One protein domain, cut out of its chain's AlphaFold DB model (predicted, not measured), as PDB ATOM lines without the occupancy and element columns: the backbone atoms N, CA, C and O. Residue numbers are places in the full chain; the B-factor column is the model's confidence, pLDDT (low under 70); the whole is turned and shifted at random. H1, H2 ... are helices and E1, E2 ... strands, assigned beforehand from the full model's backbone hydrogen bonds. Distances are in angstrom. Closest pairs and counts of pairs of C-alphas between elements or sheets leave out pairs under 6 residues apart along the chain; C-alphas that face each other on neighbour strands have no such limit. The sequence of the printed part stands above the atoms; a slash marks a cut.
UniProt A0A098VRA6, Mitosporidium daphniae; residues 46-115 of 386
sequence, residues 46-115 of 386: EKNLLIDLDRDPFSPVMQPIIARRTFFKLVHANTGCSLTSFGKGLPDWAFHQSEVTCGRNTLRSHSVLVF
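What this domain is: This is residues 46 to 115 of the 386 residues of a protein of Mitosporidium daphniae (UniProt A0A098VRA6). Two antiparallel hairpins, E1 with E2 and E3 with E4, spread apart from a shared corner as a V, and the short helix H1 sits in the mouth of the V, by E2 and E3. A long loop, residues 54 to 70, swings out at the far end of the first hairpin, and its residues 56 to 61 stick out. The printed part has 70 residues, in the order E1, E2, E3, E4, H1; the class is mostly strand, though under half of the residues are in named elements. It is loose, with a radius of gyration of the C-alphas of 14.0 A, and elongated, spanning 47 by 28 by 20 A.

Where its parts are: Find C-alpha 49 at (171.499, 185.236, 235.547); from there E1, residues 49 to 53, runs 12.3 A. E2, residues 71 to 76, covers 16.9 A. E3, residues 82 to 89, is the longest strand by residues at 19.7 A, and E4, residues 98 to 103, covers 14.7 A. H1, residues 108 to 111, ends at C-alpha 111 (161.373, 184.728, 244.388), 5.4 A from its first C-alpha.

How they stand to each other: In the hairpin of E1 and E2, look for N 50 and O 75, 2.8 A apart and within hydrogen-bond range. In the hairpin of E3 and E4, N 84 and O 101 are within range at 2.8 A. The closest C-alphas of E2 and E3 are those of Val 75 and Ser 82, 4.4 A apart. H1 comes closest to E3 at the C-alphas of Thr 84 and Ser 111, 4.4 A, and to E2 at those of Lys 73 and Ser 111, 5.9 A. H1 is too short for an O i to N i+4 pair; its 1 O i to N i+3 pair is within range. After it, residues 113 to 114 pair antiparallel with residues 71 to 72 of E2. E1 is apart from E4 and H1.

The domain as a whole: The C-alphas of Pro 60 and Asp 92, the two farthest apart, are 47.3 A from each other. The printed part has no cut, and the link from E1 to E2 is long, with 17 residues. Residues 46 to 63 have pLDDT under 70; the mean of the printed part is 76.0.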
ATOM      1  N   GLU A  46     176.065 178.793 231.332       46.00
ATOM      2  CA  GLU A  46     175.648 178.187 232.609       46.00
ATOM      3  C   GLU A  46     175.703 179.134 233.827       46.00
ATOM      4  O   GLU A  46     175.330 178.745 234.935       46.00
ATOM      5  N   LYS A  47     176.223 180.358 233.665       49.81
ATOM      6  CA  LYS A  47     176.351 181.372 234.726       49.81
ATOM      7  C   LYS A  47     175.531 182.634 234.450       49.81
ATOM      8  O   LYS A  47     175.577 183.571 235.247       49.81
ATOM      9  N   ASN A  48     174.758 182.661 233.364       59.09
ATOM     10  CA  ASN A  48     173.969 183.825 232.981       59.09
ATOM     11  C   ASN A  48     172.684 183.912 233.821       59.09
ATOM     12  O   ASN A  48     171.719 183.167 233.628       59.09
ATOM     13  N   LEU A  49     172.674 184.850 234.770       63.06
ATOM     14  CA  LEU A  49     171.499 185.236 235.547       63.06
ATOM     15  C   LEU A  49     170.912 186.526 234.978       63.06
ATOM     16  O   LEU A  49     171.547 187.578 235.005       63.06
ATOM     17  N   LEU A  50     169.676 186.446 234.499       68.75
ATOM     18  CA  LEU A  50     168.888 187.584 234.049       68.75
ATOM     19  C   LEU A  50     168.215 188.251 235.252       68.75
ATOM     20  O   LEU A  50     167.640 187.579 236.113       68.75
ATOM     21  N   ILE A  51     168.250 189.582 235.291       68.19
ATOM     22  CA  ILE A  51     167.518 190.381 236.278       68.19
ATOM     23  C   ILE A  51     166.138 190.713 235.695       68.19
ATOM     24  O   ILE A  51     165.984 191.665 234.927       68.19
ATOM     25  N   ASP A  52     165.124 189.937 236.074       69.75
ATOM     26  CA  ASP A  52     163.724 190.241 235.770       69.75
ATOM     27  C   ASP A  52     163.207 191.280 236.774       69.75
ATOM     28  O   ASP A  52     162.866 190.966 237.916       69.75
ATOM     29  N   LEU A  53     163.211 192.553 236.377       67.62
ATOM     30  CA  LEU A  53     162.671 193.633 237.202       67.62
ATOM     31  C   LEU A  53     161.157 193.456 237.357       67.62
ATOM     32  O   LEU A  53     160.422 193.528 236.372       67.62
ATOM     33  N   ASP A  54     160.705 193.307 238.604       62.47
ATOM     34  CA  ASP A  54     159.364 192.869 239.016       62.47
ATOM     35  C   ASP A  54     158.335 194.022 238.925       62.47
ATOM     36  O   ASP A  54     157.678 194.416 239.897       62.47
ATOM     37  N   ARG A  55     158.283 194.610 237.725       61.72
ATOM     38  CA  ARG A  55     157.642 195.875 237.352       61.72
ATOM     39  C   ARG A  55     156.132 195.750 237.173       61.72
ATOM     40  O   ARG A  55     155.588 194.682 236.908       61.72
ATOM     41  N   ASP A  56     155.477 196.903 237.246       53.19
ATOM     42  CA  ASP A  56     154.164 197.101 236.643       53.19
ATOM     43  C   ASP A  56     154.309 197.027 235.104       53.19
ATOM     44  O   ASP A  56     155.090 197.810 234.545       53.19
ATOM     45  N   PRO A  57     153.606 196.111 234.403       53.06
ATOM     46  CA  PRO A  57     153.703 195.967 232.949       53.06
ATOM     47  C   PRO A  57     153.252 197.211 232.165       53.06
ATOM     48  O   PRO A  57     153.518 197.292 230.967       53.06
ATOM     49  N   PHE A  58     152.602 198.187 232.808       52.84
ATOM     50  CA  PHE A  58     152.134 199.420 232.168       52.84
ATOM     51  C   PHE A  58     153.136 200.591 232.215       52.84
ATOM     52  O   PHE A  58     152.805 201.681 231.748       52.84
ATOM     53  N   SER A  59     154.355 200.413 232.746       48.66
ATOM     54  CA  SER A  59     155.367 201.485 232.793       48.66
ATOM     55  C   SER A  59     156.322 201.454 231.580       48.66
ATOM     56  O   SER A  59     157.150 200.547 231.490       48.66
ATOM     57  N   PRO A  60     156.280 202.442 230.660       48.69
ATOM     58  CA  PRO A  60     157.058 202.414 229.413       48.69
ATOM     59  C   PRO A  60     158.517 202.885 229.556       48.69
ATOM     60  O   PRO A  60     159.243 202.930 228.566       48.69
ATOM     61  N   VAL A  61     158.962 203.276 230.756       57.50
ATOM     62  CA  VAL A  61     160.303 203.844 230.986       57.50
ATOM     63  C   VAL A  61     161.213 202.814 231.650       57.50
ATOM     64  O   VAL A  61     160.885 202.259 232.700       57.50
ATOM     65  N   MET A  62     162.397 202.593 231.075       56.44
ATOM     66  CA  MET A  62     163.440 201.787 231.708       56.44
ATOM     67  C   MET A  62     164.033 202.564 232.894       56.44
ATOM     68  O   MET A  62     164.804 203.503 232.715       56.44
ATOM     69  N   GLN A  63     163.622 202.209 234.112       65.44
ATOM     70  CA  GLN A  63     164.113 202.834 235.340       65.44
ATOM     71  C   GLN A  63     165.421 202.174 235.811       65.44
ATOM     72  O   GLN A  63     165.553 200.954 235.684       65.44
ATOM     73  N   PRO A  64     166.369 202.939 236.385       73.19
ATOM     74  CA  PRO A  64     167.585 202.379 236.963       73.19
ATOM     75  C   PRO A  64     167.269 201.501 238.182       73.19
ATOM     76  O   PRO A  64     166.286 201.722 238.892       73.19
ATOM     77  N   ILE A  65     168.138 200.527 238.457       79.81
ATOM     78  CA  ILE A  65     168.049 199.696 239.662       79.81
ATOM     79  C   ILE A  65     168.515 200.523 240.864       79.81
ATOM     80  O   ILE A  65     169.636 201.024 240.885       79.81
ATOM     81  N   ILE A  66     167.653 200.665 241.872       81.69
ATOM     82  CA  ILE A  66     167.916 201.450 243.081       81.69
ATOM     83  C   ILE A  66     167.822 200.531 244.302       81.69
ATOM     84  O   ILE A  66     166.787 199.900 244.547       81.69
ATOM     85  N   ALA A  67     168.892 200.500 245.101       84.00
ATOM     86  CA  ALA A  67     168.927 199.783 246.373       84.00
ATOM     87  C   ALA A  67     167.740 200.176 247.278       84.00
ATOM     88  O   ALA A  67     167.318 201.336 247.311       84.00
ATOM     89  N   ARG A  68     167.180 199.194 247.995       82.44
ATOM     90  CA  ARG A  68     166.007 199.309 248.888       82.44
ATOM     91  C   ARG A  68     164.694 199.780 248.242       82.44
ATOM     92  O   ARG A  68     163.737 200.048 248.965       82.44
ATOM     93  N   ARG A  69     164.627 199.911 246.911       81.75
ATOM     94  CA  ARG A  69     163.418 200.368 246.189       81.75
ATOM     95  C   ARG A  69     163.025 199.472 245.027       81.75
ATOM     96  O   ARG A  69     161.839 199.255 244.805       81.75
ATOM     97  N   THR A  70     164.001 198.977 244.273       82.50
ATOM     98  CA  THR A  70     163.743 198.109 243.127       82.50
ATOM     99  C   THR A  70     163.600 196.663 243.587       82.50
ATOM    100  O   THR A  70     164.559 196.060 244.070       82.50
ATOM    101  N   PHE A  71     162.402 196.116 243.399       84.69
ATOM    102  CA  PHE A  71     162.110 194.692 243.525       84.69
ATOM    103  C   PHE A  71     162.397 193.990 242.190       84.69
ATOM    104  O   PHE A  71     162.042 194.497 241.122       84.69
ATOM    105  N   PHE A  72     163.052 192.834 242.236       84.62
ATOM    106  CA  PHE A  72     163.421 192.058 241.049       84.62
ATOM    107  C   PHE A  72     163.471 190.561 241.356       84.62
ATOM    108  O   PHE A  72     163.498 190.157 242.515       84.62
ATOM    109  N   LYS A  73     163.506 189.733 240.314       83.25
ATOM    110  CA  LYS A  73     163.780 188.297 240.387       83.25
ATOM    111  C   LYS A  73     165.092 188.003 239.667       83.25
ATOM    112  O   LYS A  73     165.414 188.648 238.671       83.25
ATOM    113  N   LEU A  74     165.835 187.013 240.151       80.44
ATOM    114  CA  LEU A  74     166.962 186.442 239.412       80.44
ATOM    115  C   LEU A  74     166.469 185.203 238.672       80.44
ATOM    116  O   LEU A  74     166.020 184.251 239.307       80.44
ATOM    117  N   VAL A  75     166.532 185.229 237.342       79.50
ATOM    118  CA  VAL A  75     166.078 184.147 236.461       79.50
ATOM    119  C   VAL A  75     167.284 183.566 235.736       79.50
ATOM    120  O   VAL A  75     168.031 184.289 235.085       79.50
ATOM    121  N   HIS A  76     167.497 182.260 235.834       78.69
ATOM    122  CA  HIS A  76     168.583 181.588 235.129       78.69
ATOM    123  C   HIS A  76     168.285 181.515 233.625       78.69
ATOM    124  O   HIS A  76     167.279 180.921 233.228       78.69
ATOM    125  N   ALA A  77     169.160 182.104 232.802       73.25
ATOM    126  CA  ALA A  77     168.918 182.354 231.380       73.25
ATOM    127  C   ALA A  77     168.521 181.084 230.612       73.25
ATOM    128  O   ALA A  77     167.501 181.065 229.927       73.25
ATOM    129  N   ASN A  78     169.275 179.996 230.797       76.00
ATOM    130  CA  ASN A  78     169.122 178.783 229.987       76.00
ATOM    131  C   ASN A  78     167.975 177.864 230.446       76.00
ATOM    132  O   ASN A  78     167.522 177.014 229.685       76.00
ATOM    133  N   THR A  79     167.507 177.978 231.695       76.94
ATOM    134  CA  THR A  79     166.512 177.038 232.267       76.94
ATOM    135  C   THR A  79     165.177 177.688 232.624       76.94
ATOM    136  O   THR A  79     164.224 176.961 232.945       76.94
ATOM    137  N   GLY A  80     165.114 179.025 232.604       76.06
ATOM    138  CA  GLY A  80     163.946 179.829 232.962       76.06
ATOM    139  C   GLY A  80     163.516 179.714 234.428       76.06
ATOM    140  O   GLY A  80     162.417 180.144 234.769       76.06
ATOM    141  N   CYS A  81     164.322 179.095 235.300       78.62
ATOM    142  CA  CYS A  81     163.988 178.983 236.719       78.62
ATOM    143  C   CYS A  81     164.388 180.253 237.479       78.62
ATOM    144  O   CYS A  81     165.411 180.874 237.196       78.62
ATOM    145  N   SER A  82     163.567 180.634 238.453       82.75
ATOM    146  CA  SER A  82     163.803 181.783 239.327       82.75
ATOM    147  C   SER A  82     164.457 181.357 240.636       82.75
ATOM    148  O   SER A  82     164.018 180.380 241.257       82.75
ATOM    149  N   LEU A  83     165.461 182.111 241.090       84.88
ATOM    150  CA  LEU A  83     166.026 181.960 242.430       84.88
ATOM    151  C   LEU A  83     164.903 182.116 243.460       84.88
ATOM    152  O   LEU A  83     164.175 183.105 243.450       84.88
ATOM    153  N   THR A  84     164.722 181.102 244.301       85.69
ATOM    154  CA  THR A  84     163.582 180.988 245.211       85.69
ATOM    155  C   THR A  84     164.056 180.477 246.564       85.69
ATOM    156  O   THR A  84     164.781 179.483 246.630       85.69
ATOM    157  N   SER A  85     163.617 181.117 247.648       84.06
ATOM    158  CA  SER A  85     163.875 180.654 249.015       84.06
ATOM    159  C   SER A  85     162.582 180.300 249.740       84.06
ATOM    160  O   SER A  85     161.568 180.993 249.623       84.06
ATOM    161  N   PHE A  86     162.615 179.208 250.502       78.62
ATOM    162  CA  PHE A  86     161.485 178.738 251.295       78.62
ATOM    163  C   PHE A  86     161.737 178.987 252.782       78.62
ATOM    164  O   PHE A  86     162.823 178.737 253.298       78.62
ATOM    165  N   GLY A  87     160.706 179.431 253.507       71.56
ATOM    166  CA  GLY A  87     160.788 179.768 254.936       71.56
ATOM    167  C   GLY A  87     160.891 178.575 255.901       71.56
ATOM    168  O   GLY A  87     160.354 178.655 257.009       71.56
ATOM    169  N   LYS A  88     161.515 177.468 255.477       76.06
ATOM    170  CA  LYS A  88     161.841 176.298 256.300       76.06
ATOM    171  C   LYS A  88     163.356 176.275 256.504       76.06
ATOM    172  O   LYS A  88     164.101 176.233 255.530       76.06
ATOM    173  N   GLY A  89     163.788 176.299 257.762       80.56
ATOM    174  CA  GLY A  89     165.200 176.161 258.105       80.56
ATOM    175  C   GLY A  89     165.729 174.771 257.755       80.56
ATOM    176  O   GLY A  89     165.035 173.765 257.939       80.56
ATOM    177  N   LEU A  90     166.958 174.733 257.254       83.06
ATOM    178  CA  LEU A  90     167.739 173.522 257.031       83.06
ATOM    179  C   LEU A  90     168.140 172.855 258.375       83.06
ATOM    180  O   LEU A  90     167.912 173.425 259.450       83.06
ATOM    181  N   PRO A  91     168.701 171.632 258.364       88.56
ATOM    182  CA  PRO A  91     169.161 170.968 259.587       88.56
ATOM    183  C   PRO A  91     170.361 171.673 260.246       88.56
ATOM    184  O   PRO A  91     170.921 172.628 259.709       88.56
ATOM    185  N   ASP A  92     170.779 171.167 261.403       85.69
ATOM    186  CA  ASP A  92     171.785 171.766 262.293       85.69
ATOM    187  C   ASP A  92     173.126 172.081 261.598       85.69
ATOM    188  O   ASP A  92     173.749 173.097 261.902       85.69
ATOM    189  N   TRP A  93     173.536 171.275 260.606       88.44
ATOM    190  CA  TRP A  93     174.748 171.505 259.800       88.44
ATOM    191  C   TRP A  93     174.735 172.840 259.033       88.44
ATOM    192  O   TRP A  93     175.790 173.370 258.699       88.44
ATOM    193  N   ALA A  94     173.543 173.378 258.762       79.62
ATOM    194  CA  ALA A  94     173.305 174.648 258.086       79.62
ATOM    195  C   ALA A  94     172.875 175.763 259.057       79.62
ATOM    196  O   ALA A  94     172.371 176.795 258.617       79.62
ATOM    197  N   PHE A  95     172.998 175.555 260.375       86.88
ATOM    198  CA  PHE A  95     172.596 176.519 261.410       86.88
ATOM    199  C   PHE A  95     171.140 177.017 261.267       86.88
ATOM    200  O   PHE A  95     170.839 178.177 261.549       86.88
ATOM    201  N   HIS A  96     170.235 176.156 260.783       84.62
ATOM    202  CA  HIS A  96     168.833 176.480 260.478       84.62
ATOM    203  C   HIS A  96     168.597 177.624 259.474       84.62
ATOM    204  O   HIS A  96     167.506 178.200 259.437       84.62
ATOM    205  N   GLN A  97     169.577 177.924 258.618       83.62
ATOM    206  CA  GLN A  97     169.416 178.872 257.511       83.62
ATOM    207  C   GLN A  97     168.345 178.400 256.510       83.62
ATOM    208  O   GLN A  97     168.090 177.202 256.368       83.62
ATOM    209  N   SER A  98     167.700 179.344 255.820       81.69
ATOM    210  CA  SER A  98     166.699 179.043 254.789       81.69
ATOM    211  C   SER A  98     167.332 178.396 253.558       81.69
ATOM    212  O   SER A  98     168.404 178.799 253.110       81.69
ATOM    213  N   GLU A  99     166.627 177.440 252.961       82.50
ATOM    214  CA  GLU A  99     167.025 176.833 251.691       82.50
ATOM    215  C   GLU A  99     166.912 177.839 250.528       82.50
ATOM    216  O   GLU A  99     165.966 178.635 250.473       82.50
ATOM    217  N   VAL A 100     167.854 177.790 249.581       85.06
ATOM    218  CA  VAL A 100     167.843 178.574 248.335       85.06
ATOM    219  C   VAL A 100     167.935 177.609 247.154       85.06
ATOM    220  O   VAL A 100     168.854 176.801 247.070       85.06
ATOM    221  N   THR A 101     166.969 177.695 246.243       84.12
ATOM    222  CA  THR A 101     166.772 176.769 245.115       84.12
ATOM    223  C   THR A 101     166.469 177.542 243.829       84.12
ATOM    224  O   THR A 101     166.246 178.753 243.867       84.12
ATOM    225  N   CYS A 102     166.426 176.861 242.681       83.00
ATOM    226  CA  CYS A 102     165.953 177.446 241.427       83.00
ATOM    227  C   CYS A 102     164.629 176.791 241.018       83.00
ATOM    228  O   CYS A 102     164.606 175.660 240.535       83.00
ATOM    229  N   GLY A 103     163.516 177.488 241.243       81.06
ATOM    230  CA  GLY A 103     162.169 176.969 241.004       81.06
ATOM    231  C   GLY A 103     161.532 177.538 239.736       81.06
ATOM    232  O   GLY A 103     161.722 178.709 239.401       81.06
ATOM    233  N   ARG A 104     160.735 176.721 239.042       82.44
ATOM    234  CA  ARG A 104     159.826 177.171 237.973       82.44
ATOM    235  C   ARG A 104     158.453 177.498 238.573       82.44
ATOM    236  O   ARG A 104     158.018 176.810 239.491       82.44
ATOM    237  N   ASN A 105     157.777 178.522 238.048       79.00
ATOM    238  CA  ASN A 105     156.426 178.949 238.461       79.00
ATOM    239  C   ASN A 105     156.263 179.192 239.979       79.00
ATOM    240  O   ASN A 105     155.282 178.761 240.587       79.00
ATOM    241  N   THR A 106     157.227 179.864 240.612       77.38
ATOM    242  CA  THR A 106     157.204 180.101 242.064       77.38
ATOM    243  C   THR A 106     156.373 181.329 242.440       77.38
ATOM    244  O   THR A 106     156.183 182.259 241.654       77.38
ATOM    245  N   LEU A 107     155.847 181.333 243.669       82.25
ATOM    246  CA  LEU A 107     155.103 182.472 244.204       82.25
ATOM    247  C   LEU A 107     156.006 183.709 244.291       82.25
ATOM    248  O   LEU A 107     157.126 183.617 244.794       82.25
ATOM    249  N   ARG A 108     155.475 184.879 243.905       82.25
ATOM    250  CA  ARG A 108     156.173 186.181 243.975       82.25
ATOM    251  C   ARG A 108     156.805 186.435 245.354       82.25
ATOM    252  O   ARG A 108     157.918 186.930 245.438       82.25
ATOM    253  N   SER A 109     156.142 186.016 246.432       83.25
ATOM    254  CA  SER A 109     156.634 186.141 247.812       83.25
ATOM    255  C   SER A 109     157.903 185.342 248.140       83.25
ATOM    256  O   SER A 109     158.483 185.575 249.194       83.25
ATOM    257  N   HIS A 110     158.305 184.375 247.308       84.31
ATOM    258  CA  HIS A 110     159.468 183.505 247.546       84.31
ATOM    259  C   HIS A 110     160.628 183.748 246.564       84.31
ATOM    260  O   HIS A 110     161.723 183.244 246.803       84.31
ATOM    261  N   SER A 111     160.398 184.486 245.470       85.81
ATOM    262  CA  SER A 111     161.373 184.728 244.388       85.81
ATOM    263  C   SER A 111     161.754 186.196 244.173       85.81
ATOM    264  O   SER A 111     162.645 186.490 243.376       85.81
ATOM    265  N   VAL A 112     161.098 187.124 244.875       87.94
ATOM    266  CA  VAL A 112     161.420 188.554 244.817       87.94
ATOM    267  C   VAL A 112     162.549 188.906 245.780       87.94
ATOM    268  O   VAL A 112     162.547 188.524 246.949       87.94
ATOM    269  N   LEU A 113     163.496 189.679 245.262       86.38
ATOM    270  CA  LEU A 113     164.730 190.117 245.894       86.38
ATOM    271  C   LEU A 113     164.838 191.646 245.827       86.38
ATOM    272  O   LEU A 113     164.212 192.302 244.990       86.38
ATOM    273  N   VAL A 114     165.654 192.205 246.720       87.56
ATOM    274  CA  VAL A 114     165.974 193.636 246.802       87.56
ATOM    275  C   VAL A 114     167.461 193.773 247.120       87.56
ATOM    276  O   VAL A 114     167.984 193.048 247.966       87.56
ATOM    277  N   PHE A 115     168.146 194.719 246.477       88.56
ATOM    278  CA  PHE A 115     169.509 195.082 246.861       88.56
ATOM    279  C   PHE A 115     169.467 195.926 248.136       88.56
ATOM    280  O   PHE A 115     168.995 197.061 248.115       88.56
TER     281      PHE A 115